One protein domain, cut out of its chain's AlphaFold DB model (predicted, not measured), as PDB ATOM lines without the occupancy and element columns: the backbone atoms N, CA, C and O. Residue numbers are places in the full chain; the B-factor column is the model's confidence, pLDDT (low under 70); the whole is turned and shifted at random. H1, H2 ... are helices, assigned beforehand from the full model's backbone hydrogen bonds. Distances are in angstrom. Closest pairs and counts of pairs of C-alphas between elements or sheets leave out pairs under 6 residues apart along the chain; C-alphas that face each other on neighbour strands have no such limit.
ATOM      1  N   ALA A  42     -25.567 -20.110  -2.147       51.16
ATOM      2  CA  ALA A  42     -24.880 -19.689  -0.927       51.16
ATOM      3  C   ALA A  42     -24.860 -18.156  -0.701       51.16
ATOM      4  O   ALA A  42     -24.641 -17.702   0.423       51.16
ATOM      5  N   SER A  43     -25.138 -17.334  -1.716       64.06
ATOM      6  CA  SER A  43     -25.167 -15.869  -1.612       64.06
ATOM      7  C   SER A  43     -26.485 -15.275  -1.118       64.06
ATOM      8  O   SER A  43     -26.501 -14.121  -0.672       64.06
ATOM      9  N   TRP A  44     -27.582 -16.040  -1.139       75.00
ATOM     10  CA  TRP A  44     -28.885 -15.565  -0.658       75.00
ATOM     11  C   TRP A  44     -28.912 -15.352   0.855       75.00
ATOM     12  O   TRP A  44     -29.681 -14.524   1.339       75.00
ATOM     13  N   GLY A  45     -28.010 -15.998   1.603       69.69
ATOM     14  CA  GLY A  45     -27.847 -15.774   3.044       69.69
ATOM     15  C   GLY A  45     -27.482 -14.328   3.413       69.69
ATOM     16  O   GLY A  45     -27.688 -13.927   4.558       69.69
ATOM     17  N   PHE A  46     -26.986 -13.546   2.447       75.25
ATOM     18  CA  PHE A  46     -26.681 -12.120   2.578       75.25
ATOM     19  C   PHE A  46     -27.692 -11.220   1.869       75.25
ATOM     20  O   PHE A  46     -27.458 -10.016   1.778       75.25
ATOM     21  N   TYR A  47     -28.782 -11.768   1.331       83.31
ATOM     22  CA  TYR A  47     -29.783 -10.994   0.614       83.31
ATOM     23  C   TYR A  47     -30.590 -10.126   1.574       83.31
ATOM     24  O   TYR A  47     -31.156 -10.593   2.561       83.31
ATOM     25  N   ARG A  48     -30.635  -8.822   1.299       84.06
ATOM     26  CA  ARG A  48     -31.174  -7.820   2.230       84.06
ATOM     27  C   ARG A  48     -32.180  -6.911   1.537       84.06
ATOM     28  O   ARG A  48     -32.066  -5.689   1.590       84.06
ATOM     29  N   LEU A  49     -33.195  -7.508   0.910       91.50
ATOM     30  CA  LEU A  49     -34.227  -6.778   0.163       91.50
ATOM     31  C   LEU A  49     -34.851  -5.625   0.958       91.50
ATOM     32  O   LEU A  49     -34.982  -4.519   0.442       91.50
ATOM     33  N   SER A  50     -35.184  -5.850   2.233       90.88
ATOM     34  CA  SER A  50     -35.777  -4.797   3.067       90.88
ATOM     35  C   SER A  50     -34.837  -3.635   3.345       90.88
ATOM     36  O   SER A  50     -35.292  -2.511   3.534       90.88
ATOM     37  N   ASP A  51     -33.537  -3.903   3.390       89.00
ATOM     38  CA  ASP A  51     -32.530  -2.879   3.637       89.00
ATOM     39  C   ASP A  51     -32.260  -2.073   2.367       89.00
ATOM     40  O   ASP A  51     -32.061  -0.864   2.435       89.00
ATOM     41  N   VAL A  52     -32.328  -2.710   1.194       89.69
ATOM     42  CA  VAL A  52     -32.337  -1.999  -0.092       89.69
ATOM     43  C   VAL A  52     -33.587  -1.121  -0.191       89.69
ATOM     44  O   VAL A  52     -33.473   0.063  -0.514       89.69
ATOM     45  N   TYR A  53     -34.761  -1.656   0.165       91.69
ATOM     46  CA  TYR A  53     -36.028  -0.920   0.187       91.69
ATOM     47  C   TYR A  53     -35.966   0.333   1.066       91.69
ATOM     48  O   TYR A  53     -36.217   1.437   0.575       91.69
ATOM     49  N   ALA A  54     -35.536   0.160   2.321       87.38
ATOM     50  CA  ALA A  54     -35.387   1.221   3.317       87.38
ATOM     51  C   ALA A  54     -34.099   2.055   3.161       87.38
ATOM     52  O   ALA A  54     -33.865   2.968   3.948       87.38
ATOM     53  N   HIS A  55     -33.259   1.731   2.174       80.44
ATOM     54  CA  HIS A  55     -31.970   2.370   1.896       80.44
ATOM     55  C   HIS A  55     -30.966   2.369   3.056       80.44
ATOM     56  O   HIS A  55     -30.116   3.246   3.181       80.44
ATOM     57  N   THR A  56     -31.009   1.333   3.887       71.62
ATOM     58  CA  THR A  56     -29.940   1.045   4.851       71.62
ATOM     59  C   THR A  56     -28.759   0.313   4.202       71.62
ATOM     60  O   THR A  56     -27.726   0.122   4.841       71.62
ATOM     61  N   LEU A  57     -28.885  -0.053   2.921       69.12
ATOM     62  CA  LEU A  57     -27.797  -0.473   2.038       69.12
ATOM     63  C   LEU A  57     -27.763   0.410   0.781       69.12
ATOM     64  O   LEU A  57     -28.804   0.872   0.295       69.12
ATOM     65  N   SER A  58     -26.557   0.649   0.256       63.72
ATOM     66  CA  SER A  58     -26.366   1.392  -0.993       63.72
ATOM     67  C   SER A  58     -27.002   0.648  -2.172       63.72
ATOM     68  O   SER A  58     -27.091  -0.581  -2.176       63.72
ATOM     69  N   SER A  59     -27.430   1.391  -3.196       61.66
ATOM     70  CA  SER A  59     -27.905   0.832  -4.474       61.66
ATOM     71  C   SER A  59     -26.859  -0.075  -5.128       61.66
ATOM     72  O   SER A  59     -27.213  -1.098  -5.708       61.66
ATOM     73  N   TYR A  60     -25.575   0.237  -4.936       62.94
ATOM     74  CA  TYR A  60     -24.456  -0.612  -5.343       62.94
ATOM     75  C   TYR A  60     -24.580  -2.044  -4.798       62.94
ATOM     76  O   TYR A  60     -24.403  -3.010  -5.534       62.94
ATOM     77  N   ASN A  61     -24.987  -2.202  -3.532       68.25
ATOM     78  CA  ASN A  61     -25.136  -3.523  -2.926       68.25
ATOM     79  C   ASN A  61     -26.315  -4.319  -3.504       68.25
ATOM     80  O   ASN A  61     -26.290  -5.545  -3.476       68.25
ATOM     81  N   ALA A  62     -27.348  -3.660  -4.036       70.38
ATOM     82  CA  ALA A  62     -28.491  -4.350  -4.637       70.38
ATOM     83  C   ALA A  62     -28.104  -5.104  -5.922       70.38
ATOM     84  O   ALA A  62     -28.713  -6.121  -6.253       70.38
ATOM     85  N   CYS A  63     -27.057  -4.642  -6.608       70.81
ATOM     86  CA  CYS A  63     -26.593  -5.214  -7.869       70.81
ATOM     87  C   CYS A  63     -25.672  -6.430  -7.694       70.81
ATOM     88  O   CYS A  63     -25.328  -7.073  -8.680       70.81
ATOM     89  N   PHE A  64     -25.355  -6.825  -6.452       76.38
ATOM     90  CA  PHE A  64     -24.748  -8.135  -6.188       76.38
ATOM     91  C   PHE A  64     -25.673  -9.307  -6.553       76.38
ATOM     92  O   PHE A  64     -25.185 -10.420  -6.744       76.38
ATOM     93  N   TRP A  65     -26.982  -9.061  -6.679       81.38
ATOM     94  CA  TRP A  65     -27.975 -10.047  -7.104       81.38
ATOM     95  C   TRP A  65     -28.634  -9.589  -8.410       81.38
ATOM     96  O   TRP A  65     -29.729  -9.012  -8.383       81.38
ATOM     97  N   PRO A  66     -27.978  -9.794  -9.566       81.38
ATOM     98  CA  PRO A  66     -28.532  -9.380 -10.847       81.38
ATOM     99  C   PRO A  66     -29.872 -10.078 -11.094       81.38
ATOM    100  O   PRO A  66     -30.038 -11.261 -10.797       81.38
ATOM    101  N   ARG A  67     -30.830  -9.336 -11.662       85.75
ATOM    102  CA  ARG A  67     -32.217  -9.777 -11.932       85.75
ATOM    103  C   ARG A  67     -33.095 -10.010 -10.690       85.75
ATOM    104  O   ARG A  67     -34.256 -10.388 -10.857       85.75
ATOM    105  N   SER A  68     -32.587  -9.744  -9.485       91.06
ATOM    106  CA  SER A  68     -33.391  -9.784  -8.257       91.06
ATOM    107  C   SER A  68     -34.399  -8.632  -8.173       91.06
ATOM    108  O   SER A  68     -34.259  -7.607  -8.851       91.06
ATOM    109  N   LEU A  69     -35.394  -8.762  -7.292       94.38
ATOM    110  CA  LEU A  69     -36.306  -7.679  -6.923       94.38
ATOM    111  C   LEU A  69     -35.543  -6.495  -6.343       94.38
ATOM    112  O   LEU A  69     -35.887  -5.361  -6.660       94.38
ATOM    113  N   ALA A  70     -34.511  -6.737  -5.527       92.31
ATOM    114  CA  ALA A  70     -33.689  -5.673  -4.963       92.31
ATOM    115  C   ALA A  70     -33.015  -4.853  -6.067       92.31
ATOM    116  O   ALA A  70     -33.090  -3.624  -6.040       92.31
ATOM    117  N   CYS A  71     -32.405  -5.526  -7.047       89.62
ATOM    118  CA  CYS A  71     -31.775  -4.883  -8.194       89.62
ATOM    119  C   CYS A  71     -32.812  -4.090  -9.011       89.62
ATOM    120  O   CYS A  71     -32.671  -2.874  -9.151       89.62
ATOM    121  N   ASP A  72     -33.904  -4.732  -9.445       92.50
ATOM    122  CA  ASP A  72     -34.965  -4.110 -10.258       92.50
ATOM    123  C   ASP A  72     -35.579  -2.877  -9.555       92.50
ATOM    124  O   ASP A  72     -35.682  -1.799 -10.145       92.50
ATOM    125  N   TYR A  73     -35.905  -2.993  -8.263       94.00
ATOM    126  CA  TYR A  73     -36.400  -1.880  -7.447       94.00
ATOM    127  C   TYR A  73     -35.375  -0.746  -7.328       94.00
ATOM    128  O   TYR A  73     -35.723   0.420  -7.521       94.00
ATOM    129  N   SER A  74     -34.112  -1.064  -7.032       91.00
ATOM    130  CA  SER A  74     -33.079  -0.049  -6.787       91.00
ATOM    131  C   SER A  74     -32.830   0.865  -7.990       91.00
ATOM    132  O   SER A  74     -32.547   2.044  -7.790       91.00
ATOM    133  N   HIS A  75     -33.003   0.348  -9.211       88.94
ATOM    134  CA  HIS A  75     -32.849   1.102 -10.456       88.94
ATOM    135  C   HIS A  75     -34.043   1.991 -10.813       88.94
ATOM    136  O   HIS A  75     -33.891   2.911 -11.612       88.94
ATOM    137  N   LYS A  76     -35.236   1.692 -10.294       91.31
ATOM    138  CA  LYS A  76     -36.487   2.314 -10.757       91.31
ATOM    139  C   LYS A  76     -37.220   3.117  -9.693       91.31
ATOM    140  O   LYS A  76     -38.160   3.827 -10.035       91.31
ATOM    141  N   ARG A  77     -36.827   3.002  -8.425       92.44
ATOM    142  CA  ARG A  77     -37.379   3.833  -7.353       92.44
ATOM    143  C   ARG A  77     -37.044   5.303  -7.583       92.44
ATOM    144  O   ARG A  77     -35.940   5.636  -8.007       92.44
ATOM    145  N   THR A  78     -37.977   6.171  -7.233       90.81
ATOM    146  CA  THR A  78     -37.791   7.628  -7.309       90.81
ATOM    147  C   THR A  78     -37.437   8.235  -5.954       90.81
ATOM    148  O   THR A  78     -36.822   9.295  -5.881       90.81
ATOM    149  N   HIS A  79     -37.787   7.540  -4.874       90.12
ATOM    150  CA  HIS A  79     -37.526   7.939  -3.498       90.12
ATOM    151  C   HIS A  79     -37.314   6.708  -2.603       90.12
ATOM    152  O   HIS A  79     -37.308   5.561  -3.058       90.12
ATOM    153  N   LEU A  80     -37.060   6.942  -1.315       88.00
ATOM    154  CA  LEU A  80     -36.865   5.869  -0.341       88.00
ATOM    155  C   LEU A  80     -38.203   5.232   0.025       88.00
ATOM    156  O   LEU A  80     -39.179   5.948   0.227       88.00
ATOM    157  N   SER A  81     -38.226   3.908   0.197       91.56
ATOM    158  CA  SER A  81     -39.457   3.156   0.485       91.56
ATOM    159  C   SER A  81     -40.583   3.403  -0.539       91.56
ATOM    160  O   SER A  81     -41.746   3.536  -0.165       91.56
ATOM    161  N   ASP A  82     -40.230   3.485  -1.825       95.50
ATOM    162  CA  ASP A  82     -41.160   3.701  -2.940       95.50
ATOM    163  C   ASP A  82     -41.962   2.413  -3.215       95.50
ATOM    164  O   ASP A  82     -41.533   1.517  -3.954       95.50
ATOM    165  N   LEU A  83     -43.111   2.274  -2.549       96.62
ATOM    166  CA  LEU A  83     -43.928   1.062  -2.633       96.62
ATOM    167  C   LEU A  83     -44.424   0.803  -4.062       96.62
ATOM    168  O   LEU A  83     -44.458  -0.352  -4.484       96.62
ATOM    169  N   ASP A  84     -44.744   1.839  -4.836       97.06
ATOM    170  CA  ASP A  84     -45.224   1.684  -6.211       97.06
ATOM    171  C   ASP A  84     -44.131   1.128  -7.130       97.06
ATOM    172  O   ASP A  84     -44.372   0.176  -7.887       97.06
ATOM    173  N   ALA A  85     -42.899   1.636  -7.017       96.75
ATOM    174  CA  ALA A  85     -41.753   1.079  -7.729       96.75
ATOM    175  C   ALA A  85     -41.489  -0.380  -7.328       96.75
ATOM    176  O   ALA A  85     -41.173  -1.214  -8.189       96.75
ATOM    177  N   PHE A  86     -41.656  -0.713  -6.043       97.56
ATOM    178  CA  PHE A  86     -41.510  -2.078  -5.544       97.56
ATOM    179  C   PHE A  86     -42.587  -3.016  -6.107       97.56
ATOM    180  O   PHE A  86     -42.259  -4.066  -6.659       97.56
ATOM    181  N   LEU A  87     -43.862  -2.622  -6.070       98.12
ATOM    182  CA  LEU A  87     -44.966  -3.381  -6.668       98.12
ATOM    183  C   LEU A  87     -44.747  -3.598  -8.168       98.12
ATOM    184  O   LEU A  87     -44.985  -4.692  -8.686       98.12
ATOM    185  N   ALA A  88     -44.248  -2.583  -8.874       97.75
ATOM    186  CA  ALA A  88     -43.906  -2.702 -10.283       97.75
ATOM    187  C   ALA A  88     -42.759  -3.707 -10.516       97.75
ATOM    188  O   ALA A  88     -42.808  -4.462 -11.489       97.75
ATOM    189  N   ALA A  89     -41.759  -3.764  -9.629       97.00
ATOM    190  CA  ALA A  89     -40.688  -4.764  -9.683       97.00
ATOM    191  C   ALA A  89     -41.223  -6.188  -9.455       97.00
ATOM    192  O   ALA A  89     -40.895  -7.091 -10.227       97.00
ATOM    193  N   VAL A  90     -42.120  -6.379  -8.480       97.88
ATOM    194  CA  VAL A  90     -42.793  -7.669  -8.230       97.88
ATOM    195  C   VAL A  90     -43.573  -8.126  -9.467       97.88
ATOM    196  O   VAL A  90     -43.422  -9.269  -9.900       97.88
ATOM    197  N   ARG A  91     -44.351  -7.236 -10.099       97.75
ATOM    198  CA  ARG A  91     -45.102  -7.547 -11.332       97.75
ATOM    199  C   ARG A  91     -44.179  -7.936 -12.488       97.75
ATOM    200  O   ARG A  91     -44.441  -8.923 -13.169       97.75
ATOM    201  N   ARG A  92     -43.079  -7.203 -12.691       96.50
ATOM    202  CA  ARG A  92     -42.083  -7.532 -13.724       96.50
ATOM    203  C   ARG A  92     -41.406  -8.875 -13.469       96.50
ATOM    204  O   ARG A  92     -41.206  -9.625 -14.420       96.50
ATOM    205  N   ARG A  93     -41.072  -9.200 -12.215       95.44
ATOM    206  CA  ARG A  93     -40.531 -10.521 -11.869       95.44
ATOM    207  C   ARG A  93     -41.526 -11.623 -12.216       95.44
ATOM    208  O   ARG A  93     -41.140 -12.543 -12.920       95.44
ATOM    209  N   LEU A  94     -42.785 -11.500 -11.796       96.12
ATOM    210  CA  LEU A  94     -43.818 -12.504 -12.078       96.12
ATOM    211  C   LEU A  94     -44.087 -12.692 -13.578       96.12
ATOM    212  O   LEU A  94     -44.417 -13.794 -14.000       96.12
ATOM    213  N   ALA A  95     -43.920 -11.641 -14.385       96.25
ATOM    214  CA  ALA A  95     -44.006 -11.747 -15.839       96.25
ATOM    215  C   ALA A  95     -42.834 -12.539 -16.454       96.25
ATOM    216  O   ALA A  95     -43.021 -13.211 -17.463       96.25
ATOM    217  N   ARG A  96     -41.634 -12.467 -15.859       93.94
ATOM    218  CA  ARG A  96     -40.436 -13.202 -16.315       93.94
ATOM    219  C   ARG A  96     -40.375 -14.629 -15.774       93.94
ATOM    220  O   ARG A  96     -39.996 -15.542 -16.497       93.94
ATOM    221  N   THR A  97     -40.745 -14.799 -14.510       93.25
ATOM    222  CA  THR A  97     -40.721 -16.061 -13.773       93.25
ATOM    223  C   THR A  97     -42.105 -16.279 -13.167       93.25
ATOM    224  O   THR A  97     -42.351 -15.873 -12.028       93.25
TER     225      THR A  97
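AT A GLANCE: This is residues 42 to 97 of the 282 residues of the protein "Hypothetical protein" of Pelagomonas calceolata (UniProt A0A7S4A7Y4). A short helix, H4, forms the core, with the long helix H5 crossing it on one side and the small helices H2 and H3 packed on its other side. H1 lies away at the far end from H5, touching no helix. The printed part has 56 residues with five named helices, H1 to H5 in chain order, and no named strand; the class is all helix. It is compact, with a radius of gyration of the C-alphas of 10.5 A, and only just flat, spanning 26 by 26 by 14 A.

HOW THE PARTS SIT: H1, residues 42 to 46, is apart from H2, residues 49 to 53. H2 touches H3, residues 59 to 62, the closest C-alphas being those of Val 52 and Ala 62 at 6.4 A. The hub is H4, residues 69 to 76. It touches H2, closest at the C-alphas of Leu 49 and Ala 70, 5.3 A apart. It touches H3 at Ala 62 and Cys 71, whose C-alphas are 4.9 A apart. It also touches H5, residues 83 to 96, at a steep tilt of 60 degrees, opposite ways; the closest C-alphas, of Tyr 73 and Phe 86, are 5.5 A apart. H2 and H5 are only just apart, closest at 8.0 A. Every O i to N i+4 pair is within hydrogen-bond range in H2 and H5, against 3 of 4 in H4 and 0 of 1 in H1, where 1 of 2 O i to N i+3 pairs is; H3 is too short for an i+4 pair.

IN THESE COORDINATES: H1 begins at C-alpha 42 (-24.880, -19.689, -0.927). H4 measures 10.7 A from first to last C-alpha. H5 measures 20.1 A and ends at C-alpha 96 (-40.436, -13.202, -16.315).

THE WHOLE: The C-alphas farthest apart, of Ala 42 and Thr 78, are 30.9 A apart. The printed part has no cut and no long link. Its mean pLDDT is 85.9; residues 42 to 43, 45 and 57 to 61 are under 70.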